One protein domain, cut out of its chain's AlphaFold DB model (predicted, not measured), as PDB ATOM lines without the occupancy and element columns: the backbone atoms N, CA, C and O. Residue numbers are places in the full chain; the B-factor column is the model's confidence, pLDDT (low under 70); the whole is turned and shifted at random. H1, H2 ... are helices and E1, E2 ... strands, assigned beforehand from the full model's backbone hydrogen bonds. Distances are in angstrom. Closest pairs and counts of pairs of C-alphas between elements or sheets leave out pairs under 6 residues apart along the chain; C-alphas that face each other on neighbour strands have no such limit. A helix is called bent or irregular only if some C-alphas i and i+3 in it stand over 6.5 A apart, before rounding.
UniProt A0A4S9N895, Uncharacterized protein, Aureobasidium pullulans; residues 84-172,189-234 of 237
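This is residues 84 to 172 and 189 to 234 of the 237 residues of an uncharacterized protein of Aureobasidium pullulans (UniProt A0A4S9N895). One six-stranded antiparallel sheet, twisted and curled like part of a barrel, forms a curved wall, with the helix H2 crossing over E4 and E5 on one face. Long stretches with no named element, residues 91 to 111 and 148 to 172, make up much of the rest, and the short helix H1 only grazes the sheet. The printed part has 135 residues, with two named helices and then six named strands along the chain, H1 H2 E1 E2 E3 E4 E5 E6; the sheet's order is E1 E2 E3 E4 E5 E6. The class is mixed, helices and strands, with under half of the residues in named elements. The whole is compact, with a radius of gyration of the C-alphas of 15.3 A and spans of 47 by 37 by 27 A.

The sheet holds two meanders, in each of which a strand is the antiparallel neighbour of the one before: E1, residues 130 to 134, E2, 137 to 140, and E3, 144 to 147; then E4, 195 to 204, E5, 209 to 216, and E6, 226 to 233. E1 and E6 are the edge strands, and they are apart. In the hairpin of E1 and E2, N 131 and O 139 are 2.8 A apart, within hydrogen-bond range; in that of E2 and E3, N 140 and O 144 are 2.8 A apart. E3 and E4 are antiparallel at 150 degrees, with N 197 and O 145 at 2.8 A. The pairing of E4 is staggered: its residues 195 to 198 pair with E3 and 198 to 204 with E5. In the hairpin of E4 and E5, N 203 and O 211 are 2.8 A apart, and in that of E5 and E6, N 228 and O 214 are 2.8 A apart. H2, residues 112 to 122, is on the sheet at a height of 7.8 A, over E4 and E5. It runs across the strands, at 72 degrees to E4 on the local plane. Its closest C-alphas to E4 are those of Ser 114 and Ala 202, 5.3 A apart. H2 is irregular, but only just: C-alphas 115 and 118 are 6.53 A apart. H1, residues 87 to 90, is only just on the sheet, with 5 pairs of C-alphas within 10 A, and is apart from H2. In H2, 2 of 7 O i to N i+4 pairs and 5 of 8 O i to N i+3 pairs are within range; H1 is too short for the former.

E4 is 27.1 A long from first to last C-alpha, E5 23.4 A, E6 22.8 A, H2 15.7 A and E1 11.9 A; E2, E3 and H1 are shorter. H1 begins at C-alpha 87, (9.639, 13.507, 13.455). E4 begins at C-alpha 195, (5.751, 18.246, 24.253), and E6 ends at C-alpha 233, (8.985, -7.673, 28.948).

The C-alphas farthest apart, those of Asp 172 and Gly 206, are 48.6 A apart. Residues 173 to 188 are not printed, and C-alphas 172 and 189 are 19.0 A apart across this cut, which lies in the link from E3 to E4. The link from H1 to H2 is long, with 21 residues. The mean pLDDT of the printed part is 92.6; residues 219 to 223 are under 70.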
ATOM      1  N   GLY A  84      15.700  17.922   7.254       94.25
ATOM      2  CA  GLY A  84      15.220  18.628   8.437       94.25
ATOM      3  C   GLY A  84      14.790  17.676   9.545       94.25
ATOM      4  O   GLY A  84      15.485  16.704   9.841       94.25
ATOM      5  N   ASP A  85      13.663  17.986  10.181       94.50
ATOM      6  CA  ASP A  85      13.114  17.175  11.261       94.50
ATOM      7  C   ASP A  85      12.196  16.084  10.701       94.50
ATOM      8  O   ASP A  85      11.083  16.357  10.260       94.50
ATOM      9  N   LEU A  86      12.638  14.828  10.751       96.31
ATOM     10  CA  LEU A  86      11.844  13.683  10.298       96.31
ATOM     11  C   LEU A  86      10.833  13.178  11.340       96.31
ATOM     12  O   LEU A  86      10.264  12.099  11.158       96.31
ATOM     13  N   SER A  87      10.577  13.930  12.414       96.69
ATOM     14  CA  SER A  87       9.639  13.507  13.455       96.69
ATOM     15  C   SER A  87       8.240  13.209  12.948       96.69
ATOM     16  O   SER A  87       7.681  12.183  13.327       96.69
ATOM     17  N   GLY A  88       7.721  13.992  12.008       96.38
ATOM     18  CA  GLY A  88       6.445  13.716  11.362       96.38
ATOM     19  C   GLY A  88       6.389  12.355  10.672       96.38
ATOM     20  O   GLY A  88       5.380  11.660  10.794       96.38
ATOM     21  N   TRP A  89       7.474  11.936  10.011       96.81
ATOM     22  CA  TRP A  89       7.550  10.631   9.350       96.81
ATOM     23  C   TRP A  89       7.573   9.485  10.364       96.81
ATOM     24  O   TRP A  89       6.743   8.579  10.291       96.81
ATOM     25  N   TYR A  90       8.469   9.546  11.354       97.12
ATOM     26  CA  TYR A  90       8.588   8.487  12.363       97.12
ATOM     27  C   TYR A  90       7.346   8.386  13.266       97.12
ATOM     28  O   TYR A  90       7.007   7.297  13.720       97.12
ATOM     29  N   GLU A  91       6.635   9.492  13.504       97.12
ATOM     30  CA  GLU A  91       5.394   9.552  14.299       97.12
ATOM     31  C   GLU A  91       4.120   9.356  13.476       97.12
ATOM     32  O   GLU A  91       3.009   9.478  14.000       97.12
ATOM     33  N   SER A  92       4.243   9.047  12.186       94.88
ATOM     34  CA  SER A  92       3.088   8.799  11.316       94.88
ATOM     35  C   SER A  92       2.292   7.560  11.738       94.88
ATOM     36  O   SER A  92       1.102   7.454  11.447       94.88
ATOM     37  N   GLY A  93       2.937   6.636  12.458       88.00
ATOM     38  CA  GLY A  93       2.377   5.337  12.807       88.00
ATOM     39  C   GLY A  93       2.328   4.347  11.651       88.00
ATOM     40  O   GLY A  93       1.554   3.409  11.771       88.00
ATOM     41  N   MET A  94       3.102   4.598  10.582       83.06
ATOM     42  CA  MET A  94       3.473   3.711   9.466       83.06
ATOM     43  C   MET A  94       2.425   2.658   9.071       83.06
ATOM     44  O   MET A  94       2.193   1.688   9.782       83.06
ATOM     45  N   ALA A  95       1.856   2.779   7.867       78.62
ATOM     46  CA  ALA A  95       0.872   1.812   7.367       78.62
ATOM     47  C   ALA A  95       1.429   0.381   7.213       78.62
ATOM     48  O   ALA A  95       0.668  -0.583   7.270       78.62
ATOM     49  N   THR A  96       2.745   0.248   7.025       86.06
ATOM     50  CA  THR A  96       3.446  -1.024   6.821       86.06
ATOM     51  C   THR A  96       4.694  -1.119   7.682       86.06
ATOM     52  O   THR A  96       5.360  -0.112   7.931       86.06
ATOM     53  N   THR A  97       5.067  -2.342   8.048       90.06
ATOM     54  CA  THR A  97       6.300  -2.642   8.780       90.06
ATOM     55  C   THR A  97       7.530  -2.132   8.022       90.06
ATOM     56  O   THR A  97       7.713  -2.500   6.860       90.06
ATOM     57  N   PRO A  98       8.398  -1.313   8.644       92.12
ATOM     58  CA  PRO A  98       9.608  -0.826   7.994       92.12
ATOM     59  C   PRO A  98      10.601  -1.980   7.798       92.12
ATOM     60  O   PRO A  98      11.097  -2.571   8.757       92.12
ATOM     61  N   LEU A  99      10.903  -2.288   6.542       94.38
ATOM     62  CA  LEU A  99      11.872  -3.298   6.119       94.38
ATOM     63  C   LEU A  99      13.271  -2.699   5.931       94.38
ATOM     64  O   LEU A  99      14.269  -3.353   6.233       94.38
ATOM     65  N   SER A 100      13.359  -1.456   5.452       94.94
ATOM     66  CA  SER A 100      14.620  -0.724   5.309       94.94
ATOM     67  C   SER A 100      14.430   0.762   5.602       94.94
ATOM     68  O   SER A 100      13.383   1.340   5.325       94.94
ATOM     69  N   LEU A 101      15.471   1.375   6.163       96.00
ATOM     70  CA  LEU A 101      15.582   2.815   6.379       96.00
ATOM     71  C   LEU A 101      16.973   3.217   5.893       96.00
ATOM     72  O   LEU A 101      17.961   2.648   6.372       96.00
ATOM     73  N   HIS A 102      17.079   4.176   4.976       97.06
ATOM     74  CA  HIS A 102      18.372   4.509   4.372       97.06
ATOM     75  C   HIS A 102      19.073   5.711   5.020       97.06
ATOM     76  O   HIS A 102      20.096   5.544   5.683       97.06
ATOM     77  N   HIS A 103      18.533   6.926   4.892       96.94
ATOM     78  CA  HIS A 103      19.263   8.154   5.254       96.94
ATOM     79  C   HIS A 103      19.404   8.473   6.757       96.94
ATOM     80  O   HIS A 103      19.967   9.513   7.108       96.94
ATOM     81  N   TRP A 104      19.002   7.562   7.652       95.38
ATOM     82  CA  TRP A 104      18.991   7.746   9.116       95.38
ATOM     83  C   TRP A 104      20.356   7.954   9.779       95.38
ATOM     84  O   TRP A 104      20.401   8.226  10.977       95.38
ATOM     85  N   LYS A 105      21.464   7.800   9.043       94.75
ATOM     86  CA  LYS A 105      22.835   8.061   9.513       94.75
ATOM     87  C   LYS A 105      23.588   9.050   8.610       94.75
ATOM     88  O   LYS A 105      24.818   9.094   8.650       94.75
ATOM     89  N   SER A 106      22.886   9.794   7.757       93.94
ATOM     90  CA  SER A 106      23.512  10.710   6.796       93.94
ATOM     91  C   SER A 106      22.784  12.042   6.669       93.94
ATOM     92  O   SER A 106      23.388  13.072   6.950       93.94
ATOM     93  N   TRP A 107      21.520  12.044   6.228       94.75
ATOM     94  CA  TRP A 107      20.760  13.289   6.024       94.75
ATOM     95  C   TRP A 107      20.046  13.706   7.304       94.75
ATOM     96  O   TRP A 107      19.926  14.893   7.599       94.75
ATOM     97  N   HIS A 108      19.662  12.717   8.104       93.81
ATOM     98  CA  HIS A 108      19.234  12.858   9.485       93.81
ATOM     99  C   HIS A 108      19.943  11.812  10.341       93.81
ATOM    100  O   HIS A 108      20.571  10.886   9.825       93.81
ATOM    101  N   TYR A 109      19.851  11.972  11.659       94.75
ATOM    102  CA  TYR A 109      20.330  10.979  12.609       94.75
ATOM    103  C   TYR A 109      19.172  10.414  13.426       94.75
ATOM    104  O   TYR A 109      18.429  11.160  14.061       94.75
ATOM    105  N   PHE A 110      19.047   9.091  13.452       96.00
ATOM    106  CA  PHE A 110      18.187   8.376  14.386       96.00
ATOM    107  C   PHE A 110      18.818   7.023  14.722       96.00
ATOM    108  O   PHE A 110      19.273   6.316  13.832       96.00
ATOM    109  N   ASN A 111      18.876   6.639  15.998       96.00
ATOM    110  CA  ASN A 111      19.569   5.421  16.431       96.00
ATOM    111  C   ASN A 111      18.744   4.148  16.144       96.00
ATOM    112  O   ASN A 111      18.311   3.451  17.066       96.00
ATOM    113  N   VAL A 112      18.539   3.843  14.855       95.75
ATOM    114  CA  VAL A 112      17.776   2.682  14.365       95.75
ATOM    115  C   VAL A 112      18.250   1.369  14.998       95.75
ATOM    116  O   VAL A 112      17.388   0.634  15.483       95.75
ATOM    117  N   PRO A 113      19.565   1.053  15.078       95.69
ATOM    118  CA  PRO A 113      20.009  -0.218  15.655       95.69
ATOM    119  C   PRO A 113      19.570  -0.402  17.108       95.69
ATOM    120  O   PRO A 113      19.209  -1.504  17.511       95.69
ATOM    121  N   SER A 114      19.572   0.679  17.891       97.44
ATOM    122  CA  SER A 114      19.130   0.635  19.280       97.44
ATOM    123  C   SER A 114      17.607   0.564  19.390       97.44
ATOM    124  O   SER A 114      17.091  -0.278  20.122       97.44
ATOM    125  N   ALA A 115      16.872   1.371  18.618       96.44
ATOM    126  CA  ALA A 115      15.407   1.337  18.599       96.44
ATOM    127  C   ALA A 115      14.868  -0.049  18.205       96.44
ATOM    128  O   ALA A 115      13.917  -0.543  18.810       96.44
ATOM    129  N   HIS A 116      15.532  -0.714  17.256       95.44
ATOM    130  CA  HIS A 116      15.170  -2.039  16.762       95.44
ATOM    131  C   HIS A 116      15.281  -3.153  17.817       95.44
ATOM    132  O   HIS A 116      14.619  -4.180  17.673       95.44
ATOM    133  N   LEU A 117      16.045  -2.972  18.906       96.25
ATOM    134  CA  LEU A 117      16.216  -4.008  19.938       96.25
ATOM    135  C   LEU A 117      14.886  -4.506  20.515       96.25
ATOM    136  O   LEU A 117      14.774  -5.690  20.839       96.25
ATOM    137  N   VAL A 118      13.877  -3.631  20.604       95.12
ATOM    138  CA  VAL A 118      12.541  -3.963  21.128       95.12
ATOM    139  C   VAL A 118      11.853  -5.076  20.334       95.12
ATOM    140  O   VAL A 118      11.115  -5.876  20.905       95.12
ATOM    141  N   THR A 119      12.162  -5.198  19.040       94.25
ATOM    142  CA  THR A 119      11.522  -6.167  18.139       94.25
ATOM    143  C   THR A 119      11.811  -7.620  18.523       94.25
ATOM    144  O   THR A 119      10.992  -8.496  18.255       94.25
ATOM    145  N   ASN A 120      12.899  -7.883  19.261       92.75
ATOM    146  CA  ASN A 120      13.180  -9.201  19.846       92.75
ATOM    147  C   ASN A 120      12.111  -9.642  20.863       92.75
ATOM    148  O   ASN A 120      11.946 -10.838  21.134       92.75
ATOM    149  N   ILE A 121      11.398  -8.682  21.454       94.81
ATOM    150  CA  ILE A 121      10.339  -8.917  22.437       94.81
ATOM    151  C   ILE A 121       8.963  -8.815  21.786       94.81
ATOM    152  O   ILE A 121       8.122  -9.678  22.021       94.81
ATOM    153  N   THR A 122       8.745  -7.784  20.972       92.25
ATOM    154  CA  THR A 122       7.420  -7.392  20.475       92.25
ATOM    155  C   THR A 122       7.094  -7.893  19.069       92.25
ATOM    156  O   THR A 122       5.948  -7.781  18.646       92.25
ATOM    157  N   GLY A 123       8.080  -8.409  18.332       92.19
ATOM    158  CA  GLY A 123       7.996  -8.560  16.878       92.19
ATOM    159  C   GLY A 123       8.320  -7.257  16.140       92.19
ATOM    160  O   GLY A 123       8.391  -6.181  16.743       92.19
ATOM    161  N   VAL A 124       8.557  -7.370  14.829       90.94
ATOM    162  CA  VAL A 124       9.004  -6.260  13.965       90.94
ATOM    163  C   VAL A 124       7.934  -5.192  13.743       90.94
ATOM    164  O   VAL A 124       8.270  -4.014  13.675       90.94
ATOM    165  N   ASP A 125       6.659  -5.584  13.724       90.75
ATOM    166  CA  ASP A 125       5.529  -4.687  13.434       90.75
ATOM    167  C   ASP A 125       5.319  -3.622  14.518       90.75
ATOM    168  O   ASP A 125       4.732  -2.575  14.277       90.75
ATOM    169  N   ALA A 126       5.826  -3.868  15.727       92.06
ATOM    170  CA  ALA A 126       5.678  -2.936  16.834       92.06
ATOM    171  C   ALA A 126       6.620  -1.726  16.743       92.06
ATOM    172  O   ALA A 126       6.402  -0.749  17.459       92.06
ATOM    173  N   LEU A 127       7.687  -1.771  15.934       94.19
ATOM    174  CA  LEU A 127       8.598  -0.635  15.784       94.19
ATOM    175  C   LEU A 127       7.885   0.503  15.033       94.19
ATOM    176  O   LEU A 127       7.359   0.292  13.949       94.19
ATOM    177  N   PHE A 128       7.872   1.702  15.621       95.62
ATOM    178  CA  PHE A 128       7.105   2.884  15.187       95.62
ATOM    179  C   PHE A 128       5.578   2.755  15.230       95.62
ATOM    180  O   PHE A 128       4.871   3.698  14.866       95.62
ATOM    181  N   GLN A 129       5.049   1.649  15.753       94.94
ATOM    182  CA  GLN A 129       3.633   1.544  16.090       94.94
ATOM    183  C   GLN A 129       3.258   2.657  17.078       94.94
ATOM    184  O   GLN A 129       3.968   2.916  18.057       94.94
ATOM    185  N   ARG A 130       2.106   3.290  16.833       95.19
ATOM    186  CA  ARG A 130       1.502   4.239  17.769       95.19
ATOM    187  C   ARG A 130       0.577   3.538  18.748       95.19
ATOM    188  O   ARG A 130      -0.280   2.747  18.354       95.19
ATOM    189  N   TYR A 131       0.693   3.932  20.003       94.44
ATOM    190  CA  TYR A 131      -0.191   3.562  21.092       94.44
ATOM    191  C   TYR A 131      -0.787   4.834  21.676       94.44
ATOM    192  O   TYR A 131      -0.071   5.804  21.940       94.44
ATOM    193  N   ASN A 132      -2.099   4.832  21.892       93.06
ATOM    194  CA  ASN A 132      -2.729   5.905  22.641       93.06
ATOM    195  C   ASN A 132      -2.417   5.691  24.127       93.06
ATOM    196  O   ASN A 132      -2.898   4.724  24.716       93.06
ATOM    197  N   ALA A 133      -1.562   6.532  24.704       86.81
ATOM    198  CA  ALA A 133      -1.156   6.400  26.101       86.81
ATOM    199  C   ALA A 133      -2.204   7.017  27.039       86.81
ATOM    200  O   ALA A 133      -2.500   6.457  28.092       86.81
ATOM    201  N   THR A 134      -2.780   8.151  26.634       89.94
ATOM    202  CA  THR A 134      -3.888   8.859  27.301       89.94
ATOM    203  C   THR A 134      -4.744   9.572  26.247       89.94
ATOM    204  O   THR A 134      -4.428   9.524  25.065       89.94
ATOM    205  N   ASP A 135      -5.778  10.313  26.649       89.50
ATOM    206  CA  ASP A 135      -6.605  11.109  25.723       89.50
ATOM    207  C   ASP A 135      -5.833  12.201  24.955       89.50
ATOM    208  O   ASP A 135      -6.332  12.740  23.969       89.50
ATOM    209  N   ASN A 136      -4.628  12.557  25.405       94.88
ATOM    210  CA  ASN A 136      -3.813  13.625  24.830       94.88
ATOM    211  C   ASN A 136      -2.325  13.270  24.716       94.88
ATOM    212  O   ASN A 136      -1.499  14.170  24.546       94.88
ATOM    213  N   ALA A 137      -1.970  11.990  24.823       96.56
ATOM    214  CA  ALA A 137      -0.595  11.542  24.686       96.56
ATOM    215  C   ALA A 137      -0.494  10.305  23.800       96.56
ATOM    216  O   ALA A 137      -1.200   9.313  23.991       96.56
ATOM    217  N   VAL A 138       0.440  10.355  22.857       97.81
ATOM    218  CA  VAL A 138       0.725   9.270  21.922       97.81
ATOM    219  C   VAL A 138       2.128   8.762  22.175       97.81
ATOM    220  O   VAL A 138       3.089   9.528  22.231       97.81
ATOM    221  N   PHE A 139       2.237   7.449  22.306       97.75
ATOM    222  CA  PHE A 139       3.502   6.748  22.369       97.75
ATOM    223  C   PHE A 139       3.803   6.112  21.012       97.75
ATOM    224  O   PHE A 139       3.093   5.212  20.575       97.75
ATOM    225  N   THR A 140       4.864   6.567  20.356       97.50
ATOM    226  CA  THR A 140       5.411   5.978  19.132       97.50
ATOM    227  C   THR A 140       6.613   5.122  19.508       97.50
ATOM    228  O   THR A 140       7.689   5.646  19.827       97.50
ATOM    229  N   ASN A 141       6.443   3.799  19.485       96.56
ATOM    230  CA  ASN A 141       7.461   2.870  19.970       96.56
ATOM    231  C   ASN A 141       8.785   3.029  19.215       96.56
ATOM    232  O   ASN A 141       8.846   2.951  17.989       96.56
ATOM    233  N   GLY A 142       9.858   3.227  19.973       95.81
ATOM    234  CA  GLY A 142      11.204   3.399  19.458       95.81
ATOM    235  C   GLY A 142      11.501   4.816  18.984       95.81
ATOM    236  O   GLY A 142      12.632   5.053  18.589       95.81
ATOM    237  N   TYR A 143      10.559   5.767  19.041       97.62
ATOM    238  CA  TYR A 143      10.802   7.128  18.555       97.62
ATOM    239  C   TYR A 143      10.446   8.240  19.543       97.62
ATOM    240  O   TYR A 143      11.296   9.085  19.837       97.62
ATOM    241  N   SER A 144       9.226   8.270  20.080       97.81
ATOM    242  CA  SER A 144       8.814   9.355  20.977       97.81
ATOM    243  C   SER A 144       7.632   9.006  21.875       97.81
ATOM    244  O   SER A 144       6.813   8.147  21.563       97.81
ATOM    245  N   ILE A 145       7.529   9.723  22.989       98.12
ATOM    246  CA  ILE A 145       6.293   9.882  23.756       98.12
ATOM    247  C   ILE A 145       5.936  11.358  23.662       98.12
ATOM    248  O   ILE A 145       6.734  12.209  24.058       98.12
ATOM    249  N   VAL A 146       4.770  11.669  23.111       97.88
ATOM    250  CA  VAL A 146       4.363  13.044  22.824       97.88
ATOM    251  C   VAL A 146       3.070  13.356  23.542       97.88
ATOM    252  O   VAL A 146       2.086  12.638  23.386       97.88
ATOM    253  N   GLN A 147       3.065  14.458  24.281       97.44
ATOM    254  CA  GLN A 147       1.867  15.048  24.855       97.44
ATOM    255  C   GLN A 147       1.430  16.257  24.025       97.44
ATOM    256  O   GLN A 147       2.256  17.083  23.636       97.44
ATOM    257  N   TYR A 148       0.125  16.380  23.806       97.44
ATOM    258  CA  TYR A 148      -0.498  17.468  23.061       97.44
ATOM    259  C   TYR A 148      -1.365  18.308  24.013       97.44
ATOM    260  O   TYR A 148      -2.509  17.935  24.294       97.44
ATOM    261  N   PRO A 149      -0.852  19.432  24.556       95.81
ATOM    262  CA  PRO A 149      -1.569  20.242  25.549       95.81
ATOM    263  C   PRO A 149      -2.934  20.750  25.076       95.81
ATOM    264  O   PRO A 149      -3.838  20.928  25.888       95.81
ATOM    265  N   ASN A 150      -3.090  20.932  23.763       95.00
ATOM    266  CA  ASN A 150      -4.300  21.465  23.136       95.00
ATOM    267  C   ASN A 150      -5.211  20.370  22.543       95.00
ATOM    268  O   ASN A 150      -6.119  20.681  21.777       95.00
ATOM    269  N   GLY A 151      -4.979  19.100  22.895       94.50
ATOM    270  CA  GLY A 151      -5.695  17.945  22.346       94.50
ATOM    271  C   GLY A 151      -4.984  17.308  21.151       94.50
ATOM    272  O   GLY A 151      -4.079  17.895  20.560       94.50
ATOM    273  N   LEU A 152      -5.375  16.072  20.820       95.31
ATOM    274  CA  LEU A 152      -4.760  15.328  19.721       95.31
ATOM    275  C   LEU A 152      -5.027  16.019  18.372       95.31
ATOM    276  O   LEU A 152      -6.175  16.370  18.083       95.31
ATOM    277  N   PRO A 153      -4.000  16.182  17.521       95.38
ATOM    278  CA  PRO A 153      -4.198  16.599  16.142       95.38
ATOM    279  C   PRO A 153      -4.838  15.465  15.325       95.38
ATOM    280  O   PRO A 153      -5.054  14.359  15.824       95.38
ATOM    281  N   ASP A 154      -5.112  15.714  14.043       95.06
ATOM    282  CA  ASP A 154      -5.516  14.645  13.126       95.06
ATOM    283  C   ASP A 154      -4.365  13.643  12.944       95.06
ATOM    284  O   ASP A 154      -3.447  13.840  12.145       95.06
ATOM    285  N   MET A 155      -4.412  12.559  13.717       93.19
ATOM    286  CA  MET A 155      -3.400  11.506  13.701       93.19
ATOM    287  C   MET A 155      -3.433  10.684  12.404       93.19
ATOM    288  O   MET A 155      -2.513   9.896  12.178       93.19
ATOM    289  N   GLY A 156      -4.449  10.841  11.549       94.06
ATOM    290  CA  GLY A 156      -4.482  10.246  10.212       94.06
ATOM    291  C   GLY A 156      -3.548  10.939   9.216       94.06
ATOM    292  O   GLY A 156      -3.280  10.379   8.156       94.06
ATOM    293  N   LEU A 157      -3.039  12.129   9.551       95.81
ATOM    294  CA  LEU A 157      -2.148  12.912   8.700       95.81
ATOM    295  C   LEU A 157      -0.729  12.963   9.271       95.81
ATOM    296  O   LEU A 157      -0.514  13.188  10.468       95.81
ATOM    297  N   VAL A 158       0.249  12.827   8.378       96.38
ATOM    298  CA  VAL A 158       1.669  13.012   8.689       96.38
ATOM    299  C   VAL A 158       1.930  14.481   9.019       96.38
ATOM    300  O   VAL A 158       1.461  15.383   8.322       96.38
ATOM    301  N   GLU A 159       2.672  14.736  10.095       96.81
ATOM    302  CA  GLU A 159       3.050  16.094  10.487       96.81
ATOM    303  C   GLU A 159       4.130  16.654   9.551       96.81
ATOM    304  O   GLU A 159       5.133  16.001   9.286       96.81
ATOM    305  N   GLY A 160       3.934  17.865   9.036       95.88
ATOM    306  CA  GLY A 160       4.807  18.516   8.059       95.88
ATOM    307  C   GLY A 160       6.115  19.067   8.634       95.88
ATOM    308  O   GLY A 160       6.408  20.238   8.407       95.88
ATOM    309  N   THR A 161       6.867  18.277   9.401       95.50
ATOM    310  CA  THR A 161       8.120  18.706  10.060       95.50
ATOM    311  C   THR A 161       9.344  18.610   9.145       95.50
ATOM    312  O   THR A 161      10.320  19.341   9.320       95.50
ATOM    313  N   MET A 162       9.286  17.711   8.160       95.56
ATOM    314  CA  MET A 162      10.335  17.467   7.173       95.56
ATOM    315  C   MET A 162      10.088  18.240   5.878       95.56
ATOM    316  O   MET A 162       8.974  18.688   5.596       95.56
ATOM    317  N   PHE A 163      11.128  18.350   5.054       95.31
ATOM    318  CA  PHE A 163      11.044  19.009   3.755       95.31
ATOM    319  C   PHE A 163      11.768  18.219   2.643       95.31
ATOM    320  O   PHE A 163      12.757  17.537   2.915       95.31
ATOM    321  N   PRO A 164      11.297  18.287   1.383       94.81
ATOM    322  CA  PRO A 164      11.746  17.404   0.291       94.81
ATOM    323  C   PRO A 164      13.133  17.740  -0.291       94.81
ATOM    324  O   PRO A 164      13.749  16.911  -0.963       94.81
ATOM    325  N   TYR A 165      13.636  18.959  -0.085       93.44
ATOM    326  CA  TYR A 165      14.961  19.397  -0.542       93.44
ATOM    327  C   TYR A 165      15.450  20.631   0.238       93.44
ATOM    328  O   TYR A 165      14.625  21.412   0.717       93.44
ATOM    329  N   PRO A 166      16.772  20.867   0.355       91.81
ATOM    330  CA  PRO A 166      17.319  22.026   1.064       91.81
ATOM    331  C   PRO A 166      16.710  23.357   0.604       91.81
ATOM    332  O   PRO A 166      16.717  23.679  -0.582       91.81
ATOM    333  N   GLY A 167      16.187  24.136   1.554       89.50
ATOM    334  CA  GLY A 167      15.571  25.440   1.282       89.50
ATOM    335  C   GLY A 167      14.116  25.393   0.797       89.50
ATOM    336  O   GLY A 167      13.547  26.450   0.520       89.50
ATOM    337  N   ALA A 168      13.502  24.208   0.710       92.38
ATOM    338  CA  ALA A 168      12.067  24.073   0.479       92.38
ATOM    339  C   ALA A 168      11.255  24.845   1.533       92.38
ATOM    340  O   ALA A 168      11.597  24.870   2.717       92.38
ATOM    341  N   LYS A 169      10.154  25.462   1.096       88.69
ATOM    342  CA  LYS A 169       9.222  26.186   1.966       88.69
ATOM    343  C   LYS A 169       7.919  25.402   2.058       88.69
ATOM    344  O   LYS A 169       7.244  25.204   1.053       88.69
ATOM    345  N   MET A 170       7.580  24.952   3.260       87.50
ATOM    346  CA  MET A 170       6.279  24.345   3.540       87.50
ATOM    347  C   MET A 170       5.245  25.462   3.785       87.50
ATOM    348  O   MET A 170       5.599  26.459   4.419       87.50
ATOM    349  N   PRO A 171       3.992  25.340   3.301       86.62
ATOM    350  CA  PRO A 171       3.390  24.155   2.682       86.62
ATOM    351  C   PRO A 171       3.575  24.045   1.157       86.62
ATOM    352  O   PRO A 171       3.179  23.028   0.598       86.62
ATOM    353  N   ASP A 172       4.165  25.035   0.483       88.25
ATOM    354  CA  ASP A 172       4.248  25.078  -0.990       88.25
ATOM    355  C   ASP A 172       4.938  23.841  -1.589       88.25
ATOM    356  O   ASP A 172       4.527  23.330  -2.628       88.25
ATOM    357  N   GLU A 189       4.195  23.683  17.175       94.88
ATOM    358  CA  GLU A 189       5.225  24.361  17.962       94.88
ATOM    359  C   GLU A 189       5.654  23.497  19.167       94.88
ATOM    360  O   GLU A 189       4.912  23.327  20.143       94.88
ATOM    361  N   GLU A 190       6.872  22.946  19.117       92.12
ATOM    362  CA  GLU A 190       7.463  22.174  20.219       92.12
ATOM    363  C   GLU A 190       7.604  23.039  21.490       92.12
ATOM    364  O   GLU A 190       7.993  24.204  21.445       92.12
ATOM    365  N   GLY A 191       7.267  22.472  22.647       90.50
ATOM    366  CA  GLY A 191       7.200  23.153  23.941       90.50
ATOM    367  C   GLY A 191       5.876  23.870  24.226       90.50
ATOM    368  O   GLY A 191       5.605  24.166  25.391       90.50
ATOM    369  N   ARG A 192       5.033  24.110  23.211       92.94
ATOM    370  CA  ARG A 192       3.749  24.813  23.362       92.94
ATOM    371  C   ARG A 192       2.555  23.974  22.924       92.94
ATOM    372  O   ARG A 192       1.637  23.752  23.706       92.94
ATOM    373  N   GLU A 193       2.556  23.531  21.676       96.19
ATOM    374  CA  GLU A 193       1.489  22.721  21.077       96.19
ATOM    375  C   GLU A 193       1.807  21.226  21.141       96.19
ATOM    376  O   GLU A 193       0.905  20.388  21.090       96.19
ATOM    377  N   LYS A 194       3.093  20.901  21.292       95.38
ATOM    378  CA  LYS A 194       3.629  19.546  21.334       95.38
ATOM    379  C   LYS A 194       4.749  19.468  22.362       95.38
ATOM    380  O   LYS A 194       5.624  20.324  22.374       95.38
ATOM    381  N   ILE A 195       4.715  18.477  23.243       95.44
ATOM    382  CA  ILE A 195       5.751  18.246  24.253       95.44
ATOM    383  C   ILE A 195       6.272  16.825  24.072       95.44
ATOM    384  O   ILE A 195       5.566  15.863  24.378       95.44
ATOM    385  N   SER A 196       7.505  16.696  23.595       95.94
ATOM    386  CA  SER A 196       8.074  15.426  23.154       95.94
ATOM    387  C   SER A 196       9.190  14.934  24.077       95.94
ATOM    388  O   SER A 196      10.173  15.631  24.323       95.94
ATOM    389  N   TRP A 197       9.097  13.681  24.518       97.56
ATOM    390  CA  TRP A 197      10.237  12.901  24.994       97.56
ATOM    391  C   TRP A 197      10.733  12.046  23.832       97.56
ATOM    392  O   TRP A 197       9.993  11.212  23.310       97.56
ATOM    393  N   ARG A 198      11.975  12.260  23.400       97.25
ATOM    394  CA  ARG A 198      12.562  11.590  22.232       97.25
ATOM    395  C   ARG A 198      13.343  10.359  22.653       97.25
ATOM    396  O   ARG A 198      14.066  10.394  23.645       97.25
ATOM    397  N   PHE A 199      13.212   9.284  21.888       98.19
ATOM    398  CA  PHE A 199      14.013   8.083  22.066       98.19
ATOM    399  C   PHE A 199      15.502   8.417  21.929       98.19
ATOM    400  O   PHE A 199      15.923   9.030  20.948       98.19
ATOM    401  N   VAL A 200      16.299   7.978  22.900       97.06
ATOM    402  CA  VAL A 200      17.760   8.141  22.884       97.06
ATOM    403  C   VAL A 200      18.447   6.803  22.645       97.06
ATOM    404  O   VAL A 200      19.335   6.684  21.796       97.06
ATOM    405  N   THR A 201      18.059   5.788  23.415       98.00
ATOM    406  CA  THR A 201      18.681   4.468  23.375       98.00
ATOM    407  C   THR A 201      17.775   3.414  23.999       98.00
ATOM    408  O   THR A 201      16.825   3.720  24.723       98.00
ATOM    409  N   ALA A 202      18.104   2.161  23.739       98.06
ATOM    410  CA  ALA A 202      17.551   0.985  24.367       98.06
ATOM    411  C   ALA A 202      18.673   0.040  24.789       98.06
ATOM    412  O   ALA A 202      19.727  -0.040  24.151       98.06
ATOM    413  N   VAL A 203      18.411  -0.715  25.848       97.31
ATOM    414  CA  VAL A 203      19.297  -1.759  26.353       97.31
ATOM    415  C   VAL A 203      18.526  -3.064  26.477       97.31
ATOM    416  O   VAL A 203      17.390  -3.103  26.952       97.31
ATOM    417  N   SER A 204      19.158  -4.149  26.041       95.56
ATOM    418  CA  SER A 204      18.647  -5.492  26.287       95.56
ATOM    419  C   SER A 204      18.923  -5.873  27.740       95.56
ATOM    420  O   SER A 204      20.071  -5.836  28.184       95.56
ATOM    421  N   MET A 205      17.879  -6.235  28.485       92.69
ATOM    422  CA  MET A 205      17.957  -6.665  29.884       92.69
ATOM    423  C   MET A 205      17.840  -8.195  29.965       92.69
ATOM    424  O   MET A 205      16.977  -8.743  30.649       92.69
ATOM    425  N   GLY A 206      18.686  -8.897  29.206       85.38
ATOM    426  CA  GLY A 206      18.611 -10.349  29.022       85.38
ATOM    427  C   GLY A 206      17.714 -10.760  27.848       85.38
ATOM    428  O   GLY A 206      17.444  -9.975  26.949       85.38
ATOM    429  N   SER A 207      17.261 -12.015  27.816       82.44
ATOM    430  CA  SER A 207      16.500 -12.560  26.674       82.44
ATOM    431  C   SER A 207      15.000 -12.239  26.689       82.44
ATOM    432  O   SER A 207      14.311 -12.509  25.706       82.44
ATOM    433  N   ALA A 208      14.483 -11.701  27.795       90.50
ATOM    434  CA  ALA A 208      13.046 -11.549  28.023       90.50
ATOM    435  C   ALA A 208      12.569 -10.094  28.103       90.50
ATOM    436  O   ALA A 208      11.357  -9.876  28.065       90.50
ATOM    437  N   CYS A 209      13.487  -9.127  28.204       95.88
ATOM    438  CA  CYS A 209      13.151  -7.725  28.413       95.88
ATOM    439  C   CYS A 209      14.068  -6.773  27.636       95.88
ATOM    440  O   CYS A 209      15.273  -6.997  27.533       95.88
ATOM    441  N   VAL A 210      13.503  -5.665  27.161       97.44
ATOM    442  CA  VAL A 210      14.230  -4.519  26.599       97.44
ATOM    443  C   VAL A 210      13.730  -3.252  27.278       97.44
ATOM    444  O   VAL A 210      12.522  -3.041  27.363       97.44
ATOM    445  N   ARG A 211      14.655  -2.401  27.724       97.94
ATOM    446  CA  ARG A 211      14.351  -1.073  28.265       97.94
ATOM    447  C   ARG A 211      14.686  -0.006  27.244       97.94
ATOM    448  O   ARG A 211      15.795  -0.001  26.717       97.94
ATOM    449  N   GLN A 212      13.759   0.905  26.997       98.19
ATOM    450  CA  GLN A 212      13.951   2.085  26.157       98.19
ATOM    451  C   GLN A 212      13.967   3.351  27.019       98.19
ATOM    452  O   GLN A 212      13.227   3.442  27.997       98.19
ATOM    453  N   PHE A 213      14.779   4.333  26.628       98.12
ATOM    454  CA  PHE A 213      14.919   5.614  27.318       98.12
ATOM    455  C   PHE A 213      14.467   6.756  26.412       98.12
ATOM    456  O   PHE A 213      15.017   6.953  25.322       98.12
ATOM    457  N   TYR A 214      13.493   7.523  26.893       98.06
ATOM    458  CA  TYR A 214      12.945   8.694  26.223       98.06
ATOM    459  C   TYR A 214      13.267   9.933  27.044       98.06
ATOM    460  O   TYR A 214      12.951   9.995  28.230       98.06
ATOM    461  N   VAL A 215      13.900  10.923  26.425       96.38
ATOM    462  CA  VAL A 215      14.417  12.101  27.121       96.38
ATOM    463  C   VAL A 215      13.796  13.359  26.542       96.38
ATOM    464  O   VAL A 215      13.710  13.531  25.325       96.38
ATOM    465  N   ARG A 216      13.387  14.255  27.432       93.88
ATOM    466  CA  ARG A 216      13.082  15.646  27.125       93.88
ATOM    467  C   ARG A 216      14.108  16.508  27.845       93.88
ATOM    468  O   ARG A 216      14.133  16.527  29.076       93.88
ATOM    469  N   GLY A 217      14.953  17.187  27.074       84.12
ATOM    470  CA  GLY A 217      15.925  18.125  27.629       84.12
ATOM    471  C   GLY A 217      15.237  19.312  28.303       84.12
ATOM    472  O   GLY A 217      14.138  19.709  27.901       84.12
ATOM    473  N   ALA A 218      15.876  19.879  29.320       72.38
ATOM    474  CA  ALA A 218      15.413  21.096  29.970       72.38
ATOM    475  C   ALA A 218      15.303  22.246  28.952       72.38
ATOM    476  O   ALA A 218      16.269  22.598  28.272       72.38
ATOM    477  N   SER A 219      14.117  22.843  28.839       65.75
ATOM    478  CA  SER A 219      13.892  24.067  28.066       65.75
ATOM    479  C   SER A 219      14.214  25.313  28.900       65.75
ATOM    480  O   SER A 219      14.339  25.247  30.123       65.75
ATOM    481  N   ALA A 220      14.342  26.479  28.255       49.44
ATOM    482  CA  ALA A 220      14.561  27.742  28.958       49.44
ATOM    483  C   ALA A 220      13.426  28.002  29.973       49.44
ATOM    484  O   ALA A 220      12.285  28.246  29.588       49.44
ATOM    485  N   GLY A 221      13.743  27.917  31.270       56.09
ATOM    486  CA  GLY A 221      12.777  28.032  32.373       56.09
ATOM    487  C   GLY A 221      12.440  26.715  33.092       56.09
ATOM    488  O   GLY A 221      11.805  26.759  34.143       56.09
ATOM    489  N   GLN A 222      12.895  25.562  32.592       59.31
ATOM    490  CA  GLN A 222      12.923  24.288  33.325       59.31
ATOM    491  C   GLN A 222      14.349  24.014  33.822       59.31
ATOM    492  O   GLN A 222      15.319  24.283  33.121       59.31
ATOM    493  N   SER A 223      14.492  23.514  35.053       58.97
ATOM    494  CA  SER A 223      15.803  23.323  35.694       58.97
ATOM    495  C   SER A 223      16.396  21.922  35.527       58.97
ATOM    496  O   SER A 223      17.557  21.727  35.880       58.97
ATOM    497  N   VAL A 224      15.623  20.949  35.032       75.94
ATOM    498  CA  VAL A 224      16.040  19.543  34.952       75.94
ATOM    499  C   VAL A 224      15.499  18.857  33.703       75.94
ATOM    500  O   VAL A 224      14.365  19.105  33.285       75.94
ATOM    501  N   ASP A 225      16.318  17.973  33.136       86.69
ATOM    502  CA  ASP A 225      15.891  17.027  32.112       86.69
ATOM    503  C   ASP A 225      14.831  16.077  32.681       86.69
ATOM    504  O   ASP A 225      14.817  15.756  33.873       86.69
ATOM    505  N   SER A 226      13.942  15.597  31.818       92.62
ATOM    506  CA  SER A 226      12.945  14.589  32.166       92.62
ATOM    507  C   SER A 226      13.191  13.320  31.362       92.62
ATOM    508  O   SER A 226      13.365  13.371  30.144       92.62
ATOM    509  N   VAL A 227      13.184  12.177  32.049       95.44
ATOM    510  CA  VAL A 227      13.419  10.859  31.456       95.44
ATOM    511  C   VAL A 227      12.216   9.963  31.718       95.44
ATOM    512  O   VAL A 227      11.707   9.915  32.837       95.44
ATOM    513  N   ILE A 228      11.780   9.248  30.685       97.00
ATOM    514  CA  ILE A 228      10.800   8.168  30.771       97.00
ATOM    515  C   ILE A 228      11.492   6.871  30.354       97.00
ATOM    516  O   ILE A 228      12.086   6.788  29.277       97.00
ATOM    517  N   GLU A 229      11.398   5.859  31.209       97.38
ATOM    518  CA  GLU A 229      11.848   4.498  30.924       97.38
ATOM    519  C   GLU A 229      10.640   3.638  30.549       97.38
ATOM    520  O   GLU A 229       9.622   3.656  31.244       97.38
ATOM    521  N   VAL A 230      10.747   2.884  29.455       97.06
ATOM    522  CA  VAL A 230       9.711   1.938  29.023       97.06
ATOM    523  C   VAL A 230      10.305   0.540  28.965       97.06
ATOM    524  O   VAL A 230      11.213   0.281  28.172       97.06
ATOM    525  N   ASP A 231       9.763  -0.353  29.788       96.31
ATOM    526  CA  ASP A 231      10.164  -1.755  29.856       96.31
ATOM    527  C   ASP A 231       9.212  -2.638  29.055       96.31
ATOM    528  O   ASP A 231       8.040  -2.809  29.394       96.31
ATOM    529  N   TRP A 232       9.747  -3.254  28.008       95.81
ATOM    530  CA  TRP A 232       9.066  -4.269  27.223       95.81
ATOM    531  C   TRP A 232       9.530  -5.635  27.692       95.81
ATOM    532  O   TRP A 232      10.640  -6.049  27.365       95.81
ATOM    533  N   CYS A 233       8.687  -6.340  28.441       95.25
ATOM    534  CA  CYS A 233       8.985  -7.673  28.948       95.25
ATOM    535  C   CYS A 233       7.956  -8.689  28.459       95.25
ATOM    536  O   CYS A 233       6.751  -8.425  28.457       95.25
ATOM    537  N   ARG A 234       8.419  -9.889  28.094       90.44
ATOM    538  CA  ARG A 234       7.512 -11.019  27.869       90.44
ATOM    539  C   ARG A 234       6.811 -11.342  29.184       90.44
ATOM    540  O   ARG A 234       7.462 -11.535  30.207       90.44
TER     541      ARG A 234